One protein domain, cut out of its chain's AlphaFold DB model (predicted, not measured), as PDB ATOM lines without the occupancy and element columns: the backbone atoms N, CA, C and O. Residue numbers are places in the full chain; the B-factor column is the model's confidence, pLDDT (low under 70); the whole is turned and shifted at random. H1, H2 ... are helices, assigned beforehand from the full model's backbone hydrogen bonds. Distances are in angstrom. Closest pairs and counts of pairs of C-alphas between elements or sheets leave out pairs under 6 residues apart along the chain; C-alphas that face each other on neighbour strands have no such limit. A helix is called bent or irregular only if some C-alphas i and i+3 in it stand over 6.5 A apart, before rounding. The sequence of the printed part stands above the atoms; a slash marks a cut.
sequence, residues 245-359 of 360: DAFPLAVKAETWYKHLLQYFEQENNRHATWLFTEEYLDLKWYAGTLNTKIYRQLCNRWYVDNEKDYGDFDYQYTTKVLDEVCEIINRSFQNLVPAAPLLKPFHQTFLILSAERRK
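What this domain is: This is residues 245 to 359 of the 360 residues of an uncharacterized protein of Candidatus Zambryskibacteria bacterium RIFCSPHIGHO2_01_FULL_44_22b (UniProt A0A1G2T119). Four long helices form a rod-shaped bundle: H4 packs on bent H3 and on H5, H1 on H3b and H5. Short H2 lies at one end. The printed part, 115 residues with five named helices and no named strand, is all helix and compact, with radius of gyration of the C-alphas 15.3 A and spans 52 by 24 by 18 A.

Where its parts are: H3, residues 278 to 306, assigned as one helix by its hydrogen bonds, is bent, C-alphas 288 and 291 being 7.0 A apart; its arms are H3a, 278 to 288, and H3b, 291 to 306. H4, 312 to 336, spans 35.8 A. H1, 248 to 269, begins at (147.929, 111.076, 136.573). H2 is 273 to 276. H5, 341 to 357, is only just irregular, with C-alphas 342 and 345 6.8 A apart, and its last residue has C-alpha 357 at (143.327, 120.523, 133.517).

How they stand to each other: Residues 325 to 336 of H4 touch H3a at a steep tilt of 41 degrees, closest C-alphas Ser 332 and Glu 279, 4.7 A. O i to N i+4 pairs are within hydrogen-bond range throughout H1, H3a, H3b and H4, 11 of 13 in H5.

The domain as a whole: The links are tight; residues 307 to 311 have pLDDT under 70.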
ATOM      1  N   ASP A 245     149.659 106.504 131.000       88.06
ATOM      2  CA  ASP A 245     149.730 106.086 132.403       88.06
ATOM      3  C   ASP A 245     150.782 106.854 133.219       88.06
ATOM      4  O   ASP A 245     150.633 106.996 134.437       88.06
ATOM      5  N   ALA A 246     151.779 107.441 132.554       89.75
ATOM      6  CA  ALA A 246     152.752 108.335 133.166       89.75
ATOM      7  C   ALA A 246     152.126 109.668 133.612       89.75
ATOM      8  O   ALA A 246     152.708 110.379 134.437       89.75
ATOM      9  N   PHE A 247     150.934 110.011 133.111       91.19
ATOM     10  CA  PHE A 247     150.232 111.240 133.459       91.19
ATOM     11  C   PHE A 247     149.003 110.974 134.349       91.19
ATOM     12  O   PHE A 247     147.948 110.563 133.853       91.19
ATOM     13  N   PRO A 248     149.044 111.322 135.653       93.62
ATOM     14  CA  PRO A 248     147.929 111.076 136.573       93.62
ATOM     15  C   PRO A 248     146.586 111.661 136.115       93.62
ATOM     16  O   PRO A 248     145.536 111.052 136.329       93.62
ATOM     17  N   LEU A 249     146.596 112.832 135.463       92.38
ATOM     18  CA  LEU A 249     145.367 113.445 134.959       92.38
ATOM     19  C   LEU A 249     144.770 112.669 133.773       92.38
ATOM     20  O   LEU A 249     143.547 112.551 133.695       92.38
ATOM     21  N   ALA A 250     145.601 112.114 132.886       91.06
ATOM     22  CA  ALA A 250     145.131 111.304 131.763       91.06
ATOM     23  C   ALA A 250     144.466 110.014 132.268       91.06
ATOM     24  O   ALA A 250     143.336 109.719 131.875       91.06
ATOM     25  N   VAL A 251     145.089 109.330 133.237       89.19
ATOM     26  CA  VAL A 251     144.515 108.147 133.908       89.19
ATOM     27  C   VAL A 251     143.178 108.474 134.572       89.19
ATOM     28  O   VAL A 251     142.202 107.726 134.449       89.19
ATOM     29  N   LYS A 252     143.095 109.613 135.268       93.88
ATOM     30  CA  LYS A 252     141.863 110.054 135.931       93.88
ATOM     31  C   LYS A 252     140.751 110.359 134.922       93.88
ATOM     32  O   LYS A 252     139.605 109.971 135.154       93.88
ATOM     33  N   ALA A 253     141.077 111.017 133.807       92.88
ATOM     34  CA  ALA A 253     140.128 111.312 132.737       92.88
ATOM     35  C   ALA A 253     139.624 110.033 132.051       92.88
ATOM     36  O   ALA A 253     138.421 109.880 131.841       92.88
ATOM     37  N   GLU A 254     140.519 109.088 131.759       91.69
ATOM     38  CA  GLU A 254     140.161 107.794 131.178       91.69
ATOM     39  C   GLU A 254     139.265 106.978 132.121       91.69
ATOM     40  O   GLU A 254     138.239 106.442 131.703       91.69
ATOM     41  N   THR A 255     139.608 106.931 133.410       91.88
ATOM     42  CA  THR A 255     138.819 106.233 134.437       91.88
ATOM     43  C   THR A 255     137.410 106.814 134.544       91.88
ATOM     44  O   THR A 255     136.424 106.075 134.564       91.88
ATOM     45  N   TRP A 256     137.297 108.144 134.569       96.69
ATOM     46  CA  TRP A 256     136.006 108.832 134.571       96.69
ATOM     47  C   TRP A 256     135.173 108.482 133.332       96.69
ATOM     48  O   TRP A 256     133.993 108.155 133.468       96.69
ATOM     49  N   TYR A 257     135.786 108.491 132.146       95.12
ATOM     50  CA  TYR A 257     135.099 108.157 130.901       95.12
ATOM     51  C   TYR A 257     134.617 106.699 130.877       95.12
ATOM     52  O   TYR A 257     133.460 106.449 130.541       95.12
ATOM     53  N   LYS A 258     135.446 105.740 131.310       91.56
ATOM     54  CA  LYS A 258     135.063 104.319 131.408       91.56
ATOM     55  C   LYS A 258     133.839 104.117 132.302       91.56
ATOM     56  O   LYS A 258     132.896 103.437 131.902       91.56
ATOM     57  N   HIS A 259     133.813 104.742 133.480       93.69
ATOM     58  CA  HIS A 259     132.648 104.665 134.366       93.69
ATOM     59  C   HIS A 259     131.408 105.340 133.763       93.69
ATOM     60  O   HIS A 259     130.293 104.844 133.931       93.69
ATOM     61  N   LEU A 260     131.583 106.457 133.051       93.44
ATOM     62  CA  LEU A 260     130.482 107.143 132.377       93.44
ATOM     63  C   LEU A 260     129.887 106.283 131.248       93.44
ATOM     64  O   LEU A 260     128.667 106.195 131.135       93.44
ATOM     65  N   LEU A 261     130.724 105.600 130.462       89.88
ATOM     66  CA  LEU A 261     130.277 104.658 129.433       89.88
ATOM     67  C   LEU A 261     129.496 103.482 130.020       89.88
ATOM     68  O   LEU A 261     128.419 103.163 129.523       89.88
ATOM     69  N   GLN A 262     129.999 102.878 131.099       88.44
ATOM     70  CA  GLN A 262     129.287 101.804 131.802       88.44
ATOM     71  C   GLN A 262     127.914 102.276 132.294       88.44
ATOM     72  O   GLN A 262     126.925 101.551 132.188       88.44
ATOM     73  N   TYR A 263     127.828 103.508 132.801       92.62
ATOM     74  CA  TYR A 263     126.552 104.103 133.189       92.62
ATOM     75  C   TYR A 263     125.617 104.303 131.985       92.62
ATOM     76  O   TYR A 263     124.438 103.958 132.067       92.62
ATOM     77  N   PHE A 264     126.122 104.792 130.849       89.06
ATOM     78  CA  PHE A 264     125.324 104.919 129.624       89.06
ATOM     79  C   PHE A 264     124.789 103.579 129.133       89.06
ATOM     80  O   PHE A 264     123.633 103.510 128.727       89.06
ATOM     81  N   GLU A 265     125.586 102.517 129.196       84.62
ATOM     82  CA  GLU A 265     125.154 101.173 128.823       84.62
ATOM     83  C   GLU A 265     124.026 100.664 129.735       84.62
ATOM     84  O   GLU A 265     123.006 100.163 129.259       84.62
ATOM     85  N   GLN A 266     124.150 100.867 131.049       85.81
ATOM     86  CA  GLN A 266     123.104 100.508 132.011       85.81
ATOM     87  C   GLN A 266     121.797 101.268 131.761       85.81
ATOM     88  O   GLN A 266     120.712 100.686 131.819       85.81
ATOM     89  N   GLU A 267     121.882 102.565 131.478       86.69
ATOM     90  CA  GLU A 267     120.715 103.406 131.205       86.69
ATOM     91  C   GLU A 267     120.097 103.096 129.842       86.69
ATOM     92  O   GLU A 267     118.872 103.114 129.698       86.69
ATOM     93  N   ASN A 268     120.924 102.713 128.868       80.50
ATOM     94  CA  ASN A 268     120.468 102.192 127.592       80.50
ATOM     95  C   ASN A 268     119.654 100.914 127.815       80.50
ATOM     96  O   ASN A 268     118.506 100.850 127.398       80.50
ATOM     97  N   ASN A 269     120.145  99.959 128.608       77.38
ATOM     98  CA  ASN A 269     119.385  98.748 128.954       77.38
ATOM     99  C   ASN A 269     118.050  99.060 129.665       77.38
ATOM    100  O   ASN A 269     117.065  98.329 129.531       77.38
ATOM    101  N   ARG A 270     117.969 100.190 130.378       81.00
ATOM    102  CA  ARG A 270     116.738 100.696 131.015       81.00
ATOM    103  C   ARG A 270     115.828 101.496 130.080       81.00
ATOM    104  O   ARG A 270     114.751 101.904 130.513       81.00
ATOM    105  N   HIS A 271     116.219 101.687 128.821       77.00
ATOM    106  CA  HIS A 271     115.518 102.506 127.829       77.00
ATOM    107  C   HIS A 271     115.322 103.951 128.304       77.00
ATOM    108  O   HIS A 271     114.241 104.533 128.161       77.00
ATOM    109  N   ALA A 272     116.353 104.519 128.932       81.81
ATOM    110  CA  ALA A 272     116.284 105.866 129.461       81.81
ATOM    111  C   ALA A 272     116.147 106.888 128.320       81.81
ATOM    112  O   ALA A 272     116.971 106.971 127.415       81.81
ATOM    113  N   THR A 273     115.087 107.690 128.358       83.31
ATOM    114  CA  THR A 273     114.692 108.556 127.235       83.31
ATOM    115  C   THR A 273     115.598 109.751 126.999       83.31
ATOM    116  O   THR A 273     115.633 110.298 125.900       83.31
ATOM    117  N   TRP A 274     116.350 110.158 128.015       85.75
ATOM    118  CA  TRP A 274     117.313 111.244 127.895       85.75
ATOM    119  C   TRP A 274     118.484 110.883 126.961       85.75
ATOM    120  O   TRP A 274     119.139 111.786 126.448       85.75
ATOM    121  N   LEU A 275     118.685 109.594 126.655       85.00
ATOM    122  CA  LEU A 275     119.666 109.104 125.677       85.00
ATOM    123  C   LEU A 275     119.313 109.453 124.220       85.00
ATOM    124  O   LEU A 275     120.137 109.287 123.332       85.00
ATOM    125  N   PHE A 276     118.108 109.955 123.950       80.94
ATOM    126  CA  PHE A 276     117.684 110.349 122.598       80.94
ATOM    127  C   PHE A 276     117.807 111.851 122.339       80.94
ATOM    128  O   PHE A 276     117.270 112.369 121.363       80.94
ATOM    129  N   THR A 277     118.444 112.572 123.259       84.06
ATOM    130  CA  THR A 277     118.498 114.033 123.234       84.06
ATOM    131  C   THR A 277     119.828 114.521 122.683       84.06
ATOM    132  O   THR A 277     120.854 113.847 122.808       84.06
ATOM    133  N   GLU A 278     119.823 115.716 122.093       87.56
ATOM    134  CA  GLU A 278     121.048 116.355 121.601       87.56
ATOM    135  C   GLU A 278     122.113 116.468 122.703       87.56
ATOM    136  O   GLU A 278     123.288 116.186 122.467       87.56
ATOM    137  N   GLU A 279     121.700 116.788 123.932       92.94
ATOM    138  CA  GLU A 279     122.610 116.947 125.061       92.94
ATOM    139  C   GLU A 279     123.335 115.648 125.432       92.94
ATOM    140  O   GLU A 279     124.510 115.694 125.806       92.94
ATOM    141  N   TYR A 280     122.677 114.488 125.301       92.31
ATOM    142  CA  TYR A 280     123.339 113.192 125.473       92.31
ATOM    143  C   TYR A 280     124.357 112.929 124.369       92.31
ATOM    144  O   TYR A 280     125.463 112.484 124.669       92.31
ATOM    145  N   LEU A 281     124.008 113.199 123.109       87.69
ATOM    146  CA  LEU A 281     124.918 112.971 121.987       87.69
ATOM    147  C   LEU A 281     126.169 113.841 122.106       87.69
ATOM    148  O   LEU A 281     127.275 113.344 121.901       87.69
ATOM    149  N   ASP A 282     125.996 115.105 122.498       91.38
ATOM    150  CA  ASP A 282     127.102 115.993 122.850       91.38
ATOM    151  C   ASP A 282     127.929 115.400 123.996       91.38
ATOM    152  O   ASP A 282     129.139 115.231 123.855       91.38
ATOM    153  N   LEU A 283     127.294 115.017 125.110       94.12
ATOM    154  CA  LEU A 283     128.011 114.465 126.258       94.12
ATOM    155  C   LEU A 283     128.818 113.217 125.878       94.12
ATOM    156  O   LEU A 283     129.995 113.137 126.212       94.12
ATOM    157  N   LYS A 284     128.206 112.262 125.171       91.25
ATOM    158  CA  LYS A 284     128.844 111.012 124.747       91.25
ATOM    159  C   LYS A 284     130.038 111.277 123.835       91.25
ATOM    160  O   LYS A 284     131.113 110.736 124.085       91.25
ATOM    161  N   TRP A 285     129.854 112.106 122.807       91.38
ATOM    162  CA  TRP A 285     130.906 112.433 121.847       91.38
ATOM    163  C   TRP A 285     132.077 113.138 122.529       91.38
ATOM    164  O   TRP A 285     133.211 112.661 122.496       91.38
ATOM    165  N   TYR A 286     131.801 114.253 123.204       93.31
ATOM    166  CA  TYR A 286     132.853 115.093 123.760       93.31
ATOM    167  C   TYR A 286     133.548 114.431 124.953       93.31
ATOM    168  O   TYR A 286     134.773 114.525 125.045       93.31
ATOM    169  N   ALA A 287     132.834 113.673 125.795       90.31
ATOM    170  CA  ALA A 287     133.465 112.858 126.837       90.31
ATOM    171  C   ALA A 287     134.412 111.801 126.249       90.31
ATOM    172  O   ALA A 287     135.495 111.601 126.797       90.31
ATOM    173  N   GLY A 288     134.046 111.185 125.117       87.44
ATOM    174  CA  GLY A 288     134.892 110.209 124.426       87.44
ATOM    175  C   GLY A 288     136.141 110.797 123.780       87.44
ATOM    176  O   GLY A 288     137.127 110.091 123.603       87.44
ATOM    177  N   THR A 289     136.141 112.097 123.486       87.38
ATOM    178  CA  THR A 289     137.343 112.796 123.006       87.38
ATOM    179  C   THR A 289     138.184 113.402 124.131       87.38
ATOM    180  O   THR A 289     139.366 113.680 123.923       87.38
ATOM    181  N   LEU A 290     137.612 113.604 125.323       88.88
ATOM    182  CA  LEU A 290     138.225 114.389 126.397       88.88
ATOM    183  C   LEU A 290     139.566 113.808 126.863       88.88
ATOM    184  O   LEU A 290     140.535 114.554 126.978       88.88
ATOM    185  N   ASN A 291     139.646 112.496 127.101       85.94
ATOM    186  CA  ASN A 291     140.880 111.847 127.561       85.94
ATOM    187  C   ASN A 291     142.017 111.991 126.533       85.94
ATOM    188  O   ASN A 291     143.119 112.384 126.903       85.94
ATOM    189  N   THR A 292     141.739 111.754 125.246       86.44
ATOM    190  CA  THR A 292     142.734 111.881 124.169       86.44
ATOM    191  C   THR A 292     143.239 113.313 124.033       86.44
ATOM    192  O   THR A 292     144.424 113.539 123.804       86.44
ATOM    193  N   LYS A 293     142.357 114.302 124.219       88.75
ATOM    194  CA  LYS A 293     142.706 115.723 124.153       88.75
ATOM    195  C   LYS A 293     143.507 116.166 125.380       88.75
ATOM    196  O   LYS A 293     144.493 116.873 125.212       88.75
ATOM    197  N   ILE A 294     143.143 115.704 126.580       88.81
ATOM    198  CA  ILE A 294     143.919 115.928 127.812       88.81
ATOM    199  C   ILE A 294     145.322 115.334 127.673       88.81
ATOM    200  O   ILE A 294     146.299 116.023 127.949       88.81
ATOM    201  N   TYR A 295     145.427 114.089 127.205       89.00
ATOM    202  CA  TYR A 295     146.713 113.443 126.961       89.00
ATOM    203  C   TYR A 295     147.553 114.231 125.952       89.00
ATOM    204  O   TYR A 295     148.692 114.571 126.248       89.00
ATOM    205  N   ARG A 296     146.967 114.650 124.821       88.19
ATOM    206  CA  ARG A 296     147.665 115.498 123.842       88.19
ATOM    207  C   ARG A 296     148.169 116.808 124.455       88.19
ATOM    208  O   ARG A 296     149.304 117.184 124.198       88.19
ATOM    209  N   GLN A 297     147.374 117.484 125.289       89.69
ATOM    210  CA  GLN A 297     147.814 118.711 125.967       89.69
ATOM    211  C   GLN A 297     149.000 118.457 126.909       89.69
ATOM    212  O   GLN A 297     149.923 119.265 126.957       89.69
ATOM    213  N   LEU A 298     148.994 117.332 127.628       88.50
ATOM    214  CA  LEU A 298     150.083 116.920 128.515       88.50
ATOM    215  C   LEU A 298     151.361 116.584 127.739       88.50
ATOM    216  O   LEU A 298     152.433 117.029 128.138       88.50
ATOM    217  N   CYS A 299     151.250 115.870 126.614       87.50
ATOM    218  CA  CYS A 299     152.379 115.623 125.716       87.50
ATOM    219  C   CYS A 299     152.937 116.938 125.171       87.50
ATOM    220  O   CYS A 299     154.138 117.158 125.249       87.50
ATOM    221  N   ASN A 300     152.078 117.844 124.691       85.69
ATOM    222  CA  ASN A 300     152.512 119.148 124.184       85.69
ATOM    223  C   ASN A 300     153.222 119.963 125.272       85.69
ATOM    224  O   ASN A 300     154.256 120.565 125.009       85.69
ATOM    225  N   ARG A 301     152.707 119.947 126.510       86.56
ATOM    226  CA  ARG A 301     153.364 120.587 127.655       86.56
ATOM    227  C   ARG A 301     154.731 119.965 127.935       86.56
ATOM    228  O   ARG A 301     155.701 120.689 128.125       86.56
ATOM    229  N   TRP A 302     154.806 118.636 127.938       85.88
ATOM    230  CA  TRP A 302     156.055 117.907 128.127       85.88
ATOM    231  C   TRP A 302     157.079 118.250 127.040       85.88
ATOM    232  O   TRP A 302     158.232 118.501 127.380       85.88
ATOM    233  N   TYR A 303     156.657 118.343 125.775       82.62
ATOM    234  CA  TYR A 303     157.503 118.795 124.670       82.62
ATOM    235  C   TYR A 303     158.001 120.220 124.903       82.62
ATOM    236  O   TYR A 303     159.205 120.419 124.923       82.62
ATOM    237  N   VAL A 304     157.127 121.179 125.220       80.75
ATOM    238  CA  VAL A 304     157.537 122.565 125.528       80.75
ATOM    239  C   VAL A 304     158.555 122.631 126.678       80.75
ATOM    240  O   VAL A 304     159.489 123.433 126.640       80.75
ATOM    241  N   ASP A 305     158.399 121.789 127.701       83.25
ATOM    242  CA  ASP A 305     159.280 121.776 128.871       83.25
ATOM    243  C   ASP A 305     160.634 121.072 128.617       83.25
ATOM    244  O   ASP A 305     161.609 121.371 129.311       83.25
ATOM    245  N   ASN A 306     160.721 120.146 127.649       77.62
ATOM    246  CA  ASN A 306     161.899 119.284 127.433       77.62
ATOM    247  C   ASN A 306     162.595 119.474 126.071       77.62
ATOM    248  O   ASN A 306     163.792 119.203 125.963       77.62
ATOM    249  N   GLU A 307     161.888 119.959 125.055       66.31
ATOM    250  CA  GLU A 307     162.327 120.090 123.664       66.31
ATOM    251  C   GLU A 307     162.019 121.517 123.172       66.31
ATOM    252  O   GLU A 307     160.876 121.920 122.997       66.31
ATOM    253  N   LYS A 308     163.064 122.336 123.001       56.69
ATOM    254  CA  LYS A 308     162.951 123.808 122.939       56.69
ATOM    255  C   LYS A 308     162.281 124.397 121.688       56.69
ATOM    256  O   LYS A 308     162.064 125.605 121.674       56.69
ATOM    257  N   ASP A 309     161.942 123.589 120.684       56.69
ATOM    258  CA  ASP A 309     161.596 124.083 119.342       56.69
ATOM    259  C   ASP A 309     160.229 123.605 118.804       56.69
ATOM    260  O   ASP A 309     159.881 123.925 117.667       56.69
ATOM    261  N   TYR A 310     159.424 122.864 119.581       61.12
ATOM    262  CA  TYR A 310     158.152 122.305 119.098       61.12
ATOM    263  C   TYR A 310     157.051 122.314 120.174       61.12
ATOM    264  O   TYR A 310     157.302 122.023 121.340       61.12
ATOM    265  N   GLY A 311     155.807 122.631 119.783       66.50
ATOM    266  CA  GLY A 311     154.615 122.384 120.608       66.50
ATOM    267  C   GLY A 311     153.826 123.596 121.121       66.50
ATOM    268  O   GLY A 311     152.728 123.380 121.624       66.50
ATOM    269  N   ASP A 312     154.295 124.845 120.981       76.31
ATOM    270  CA  ASP A 312     153.563 126.023 121.502       76.31
ATOM    271  C   ASP A 312     152.224 126.252 120.773       76.31
ATOM    272  O   ASP A 312     151.175 126.310 121.416       76.31
ATOM    273  N   PHE A 313     152.222 126.255 119.432       80.75
ATOM    274  CA  PHE A 313     150.983 126.312 118.639       80.75
ATOM    275  C   PHE A 313     150.031 125.160 118.999       80.75
ATOM    276  O   PHE A 313     148.865 125.379 119.328       80.75
ATOM    277  N   ASP A 314     150.540 123.925 118.996       80.94
ATOM    278  CA  ASP A 314     149.772 122.720 119.319       80.94
ATOM    279  C   ASP A 314     149.196 122.776 120.748       80.94
ATOM    280  O   ASP A 314     148.063 122.341 120.988       80.94
ATOM    281  N   TYR A 315     149.946 123.316 121.712       84.69
ATOM    282  CA  TYR A 315     149.514 123.520 123.094       84.69
ATOM    283  C   TYR A 315     148.411 124.581 123.183       84.69
ATOM    284  O   TYR A 315     147.371 124.318 123.793       84.69
ATOM    285  N   GLN A 316     148.576 125.738 122.537       86.31
ATOM    286  CA  GLN A 316     147.573 126.808 122.511       86.31
ATOM    287  C   GLN A 316     146.279 126.351 121.822       86.31
ATOM    288  O   GLN A 316     145.189 126.493 122.386       86.31
ATOM    289  N   TYR A 317     146.393 125.710 120.657       86.19
ATOM    290  CA  TYR A 317     145.255 125.155 119.930       86.19
ATOM    291  C   TYR A 317     144.524 124.088 120.755       86.19
ATOM    292  O   TYR A 317     143.304 124.148 120.931       86.19
ATOM    293  N   THR A 318     145.257 123.129 121.333       88.88
ATOM    294  CA  THR A 318     144.645 122.072 122.154       88.88
ATOM    295  C   THR A 318     143.992 122.647 123.414       88.88
ATOM    296  O   THR A 318     142.940 122.157 123.828       88.88
ATOM    297  N   THR A 319     144.550 123.717 123.989       91.00
ATOM    298  CA  THR A 319     143.957 124.448 125.120       91.00
ATOM    299  C   THR A 319     142.600 125.039 124.749       91.00
ATOM    300  O   THR A 319     141.619 124.779 125.449       91.00
ATOM    301  N   LYS A 320     142.522 125.754 123.617       91.75
ATOM    302  CA  LYS A 320     141.267 126.311 123.093       91.75
ATOM    303  C   LYS A 320     140.217 125.217 122.880       91.75
ATOM    304  O   LYS A 320     139.100 125.325 123.381       91.75
ATOM    305  N   VAL A 321     140.590 124.134 122.193       90.88
ATOM    306  CA  VAL A 321     139.691 122.996 121.938       90.88
ATOM    307  C   VAL A 321     139.196 122.387 123.249       90.88
ATOM    308  O   VAL A 321     138.006 122.119 123.393       90.88
ATOM    309  N   LEU A 322     140.079 122.181 124.229       93.50
ATOM    310  CA  LEU A 322     139.692 121.626 125.524       93.50
ATOM    311  C   LEU A 322     138.761 122.549 126.310       93.50
ATOM    312  O   LEU A 322     137.904 122.035 127.029       93.50
ATOM    313  N   ASP A 323     138.908 123.869 126.201       94.94
ATOM    314  CA  ASP A 323     137.991 124.812 126.844       94.94
ATOM    315  C   ASP A 323     136.582 124.709 126.246       94.94
ATOM    316  O   ASP A 323     135.618 124.563 127.001       94.94
ATOM    317  N   GLU A 324     136.465 124.666 124.914       94.88
ATOM    318  CA  GLU A 324     135.180 124.474 124.227       94.88
ATOM    319  C   GLU A 324     134.556 123.105 124.551       94.88
ATOM    320  O   GLU A 324     133.383 123.019 124.921       94.88
ATOM    321  N   VAL A 325     135.345 122.027 124.493       95.00
ATOM    322  CA  VAL A 325     134.912 120.669 124.866       95.00
ATOM    323  C   VAL A 325     134.408 120.639 126.310       95.00
ATOM    324  O   VAL A 325     133.334 120.095 126.580       95.00
ATOM    325  N   CYS A 326     135.141 121.247 127.250       96.50
ATOM    326  CA  CYS A 326     134.726 121.307 128.648       96.50
ATOM    327  C   CYS A 326     133.424 122.098 128.828       96.50
ATOM    328  O   CYS A 326     132.570 121.706 129.629       96.50
ATOM    329  N   GLU A 327     133.259 123.202 128.100       96.94
ATOM    330  CA  GLU A 327     132.040 124.003 128.151       96.94
ATOM    331  C   GLU A 327     130.826 123.206 127.662       96.94
ATOM    332  O   GLU A 327     129.786 123.198 128.330       96.94
ATOM    333  N   ILE A 328     130.966 122.490 126.543       96.69
ATOM    334  CA  ILE A 328     129.890 121.664 125.989       96.69
ATOM    335  C   ILE A 328     129.531 120.536 126.959       96.69
ATOM    336  O   ILE A 328     128.358 120.386 127.295       96.69
ATOM    337  N   ILE A 329     130.518 119.803 127.486       97.44
ATOM    338  CA  ILE A 329     130.276 118.734 128.469       97.44
ATOM    339  C   ILE A 329     129.550 119.284 129.705       97.44
ATOM    340  O   ILE A 329     128.558 118.701 130.152       97.44
ATOM    341  N   ASN A 330     129.997 120.423 130.248       97.75
ATOM    342  CA  ASN A 330     129.352 121.053 131.399       97.75
ATOM    343  C   ASN A 330     127.888 121.411 131.104       97.75
ATOM    344  O   ASN A 330     127.005 121.129 131.917       97.75
ATOM    345  N   ARG A 331     127.629 122.011 129.940       97.31
ATOM    346  CA  ARG A 331     126.283 122.396 129.500       97.31
ATOM    347  C   ARG A 331     125.381 121.174 129.325       97.31
ATOM    348  O   ARG A 331     124.250 121.182 129.808       97.31
ATOM    349  N   SER A 332     125.889 120.107 128.709       96.81
ATOM    350  CA  SER A 332     125.160 118.846 128.574       96.81
ATOM    351  C   SER A 332     124.797 118.260 129.934       96.81
ATOM    352  O   SER A 332     123.640 117.906 130.149       96.81
ATOM    353  N   PHE A 333     125.727 118.225 130.895       97.75
ATOM    354  CA  PHE A 333     125.407 117.786 132.255       97.75
ATOM    355  C   PHE A 333     124.332 118.655 132.914       97.75
ATOM    356  O   PHE A 333     123.379 118.112 133.466       97.75
ATOM    357  N   GLN A 334     124.442 119.985 132.841       95.81
ATOM    358  CA  GLN A 334     123.455 120.897 133.433       95.81
ATOM    359  C   GLN A 334     122.037 120.659 132.895       95.81
ATOM    360  O   GLN A 334     121.073 120.723 133.658       95.81
ATOM    361  N   ASN A 335     121.919 120.332 131.609       93.69
ATOM    362  CA  ASN A 335     120.639 120.065 130.960       93.69
ATOM    363  C   ASN A 335     120.120 118.639 131.206       93.69
ATOM    364  O   ASN A 335     118.907 118.437 131.272       93.69
ATOM    365  N   LEU A 336     121.012 117.657 131.365       94.88
ATOM    366  CA  LEU A 336     120.641 116.254 131.568       94.88
ATOM    367  C   LEU A 336     120.391 115.893 133.034       94.88
ATOM    368  O   LEU A 336     119.513 115.080 133.301       94.88
ATOM    369  N   VAL A 337     121.102 116.484 133.999       95.19
ATOM    370  CA  VAL A 337     120.968 116.163 135.438       95.19
ATOM    371  C   VAL A 337     119.524 116.268 135.960       95.19
ATOM    372  O   VAL A 337     119.125 115.391 136.728       95.19
ATOM    373  N   PRO A 338     118.696 117.256 135.558       92.19
ATOM    374  CA  PRO A 338     117.284 117.289 135.947       92.19
ATOM    375  C   PRO A 338     116.487 116.058 135.487       92.19
ATOM    376  O   PRO A 338     115.572 115.624 136.183       92.19
ATOM    377  N   ALA A 339     116.835 115.496 134.326       86.69
ATOM    378  CA  ALA A 339     116.202 114.318 133.737       86.69
ATOM    379  C   ALA A 339     116.832 112.992 134.201       86.69
ATOM    380  O   ALA A 339     116.148 111.972 134.259       86.69
ATOM    381  N   ALA A 340     118.119 113.012 134.545       92.44
ATOM    382  CA  ALA A 340     118.913 111.868 134.970       92.44
ATOM    383  C   ALA A 340     119.773 112.244 136.194       92.44
ATOM    384  O   ALA A 340     120.978 112.483 136.069       92.44
ATOM    385  N   PRO A 341     119.187 112.289 137.409       93.12
ATOM    386  CA  PRO A 341     119.879 112.778 138.607       93.12
ATOM    387  C   PRO A 341     121.146 111.996 138.976       93.12
ATOM    388  O   PRO A 341     122.054 112.544 139.605       93.12
ATOM    389  N   LEU A 342     121.234 110.729 138.560       95.00
ATOM    390  CA  LEU A 342     122.408 109.877 138.763       95.00
ATOM    391  C   LEU A 342     123.634 110.326 137.945       95.00
ATOM    392  O   LEU A 342     124.733 109.862 138.228       95.00
ATOM    393  N   LEU A 343     123.493 111.276 137.011       95.56
ATOM    394  CA  LEU A 343     124.626 111.937 136.350       95.56
ATOM    395  C   LEU A 343     125.365 112.930 137.259       95.56
ATOM    396  O   LEU A 343     126.496 113.311 136.962       95.56
ATOM    397  N   LYS A 344     124.763 113.362 138.374       96.81
ATOM    398  CA  LYS A 344     125.337 114.403 139.242       96.81
ATOM    399  C   LYS A 344     126.747 114.069 139.771       96.81
ATOM    400  O   LYS A 344     127.597 114.957 139.717       96.81
ATOM    401  N   PRO A 345     127.059 112.841 140.235       97.62
ATOM    402  CA  PRO A 345     128.419 112.490 140.655       97.62
ATOM    403  C   PRO A 345     129.435 112.518 139.502       97.62
ATOM    404  O   PRO A 345     130.575 112.954 139.684       97.62
ATOM    405  N   PHE A 346     129.025 112.110 138.295       97.75
ATOM    406  CA  PHE A 346     129.865 112.196 137.096       97.75
ATOM    407  C   PHE A 346     130.165 113.646 136.725       97.75
ATOM    408  O   PHE A 346     131.311 113.965 136.412       97.75
ATOM    409  N   HIS A 347     129.163 114.524 136.825       98.25
ATOM    410  CA  HIS A 347     129.322 115.959 136.597       98.25
ATOM    411  C   HIS A 347     130.286 116.585 137.607       98.25
ATOM    412  O   HIS A 347     131.202 117.299 137.217       98.25
ATOM    413  N   GLN A 348     130.142 116.269 138.895       97.81
ATOM    414  CA  GLN A 348     131.056 116.746 139.940       97.81
ATOM    415  C   GLN A 348     132.501 116.302 139.689       97.81
ATOM    416  O   GLN A 348     133.423 117.109 139.792       97.81
ATOM    417  N   THR A 349     132.698 115.039 139.307       97.31
ATOM    418  CA  THR A 349     134.028 114.502 138.982       97.31
ATOM    419  C   THR A 349     134.619 115.192 137.751       97.31
ATOM    420  O   THR A 349     135.792 115.561 137.754       97.31
ATOM    421  N   PHE A 350     133.794 115.437 136.729       97.81
ATOM    422  CA  PHE A 350     134.177 116.200 135.544       97.81
ATOM    423  C   PHE A 350     134.596 117.641 135.883       97.81
ATOM    424  O   PHE A 350     135.603 118.116 135.368       97.81
ATOM    425  N   LEU A 351     133.885 118.333 136.778       97.31
ATOM    426  CA  LEU A 351     134.257 119.691 137.195       97.31
ATOM    427  C   LEU A 351     135.631 119.726 137.880       97.31
ATOM    428  O   LEU A 351     136.407 120.650 137.646       97.31
ATOM    429  N   ILE A 352     135.958 118.704 138.679       96.81
ATOM    430  CA  ILE A 352     137.287 118.558 139.292       96.81
ATOM    431  C   ILE A 352     138.348 118.322 138.210       96.81
ATOM    432  O   ILE A 352     139.368 119.007 138.206       96.81
ATOM    433  N   LEU A 353     138.094 117.401 137.274       95.56
ATOM    434  CA  LEU A 353     138.980 117.136 136.133       95.56
ATOM    435  C   LEU A 353     139.246 118.400 135.305       95.56
ATOM    436  O   LEU A 353     140.396 118.710 135.004       95.56
ATOM    437  N   SER A 354     138.199 119.159 134.980       95.06
ATOM    438  CA  SER A 354     138.304 120.408 134.221       95.06
ATOM    439  C   SER A 354     139.119 121.465 134.977       95.06
ATOM    440  O   SER A 354     139.966 122.139 134.390       95.06
ATOM    441  N   ALA A 355     138.930 121.577 136.296       95.25
ATOM    442  CA  ALA A 355     139.692 122.503 137.130       95.25
ATOM    443  C   ALA A 355     141.175 122.114 137.255       95.25
ATOM    444  O   ALA A 355     142.033 122.992 137.270       95.25
ATOM    445  N   GLU A 356     141.489 120.820 137.342       94.25
ATOM    446  CA  GLU A 356     142.868 120.318 137.343       94.25
ATOM    447  C   GLU A 356     143.546 120.533 135.987       94.25
ATOM    448  O   GLU A 356     144.675 121.013 135.948       94.25
ATOM    449  N   ARG A 357     142.834 120.287 134.882       93.19
ATOM    450  CA  ARG A 357     143.327 120.523 133.517       93.19
ATOM    451  C   ARG A 357     143.724 121.972 133.263       93.19
ATOM    452  O   ARG A 357     144.647 122.226 132.503       93.19
ATOM    453  N   ARG A 358     143.044 122.941 133.876       91.44
ATOM    454  CA  ARG A 358     143.390 124.371 133.751       91.44
ATOM    455  C   ARG A 358     144.690 124.765 134.462       91.44
ATOM    456  O   ARG A 358     145.085 125.919 134.360       91.44
ATOM    457  N   LYS A 359     145.302 123.850 135.221       88.81
ATOM    458  CA  LYS A 359     146.589 124.059 135.903       88.81
ATOM    459  C   LYS A 359     147.783 123.495 135.126       88.81
ATOM    460  O   LYS A 359     148.907 123.703 135.571       88.81
TER     461      LYS A 359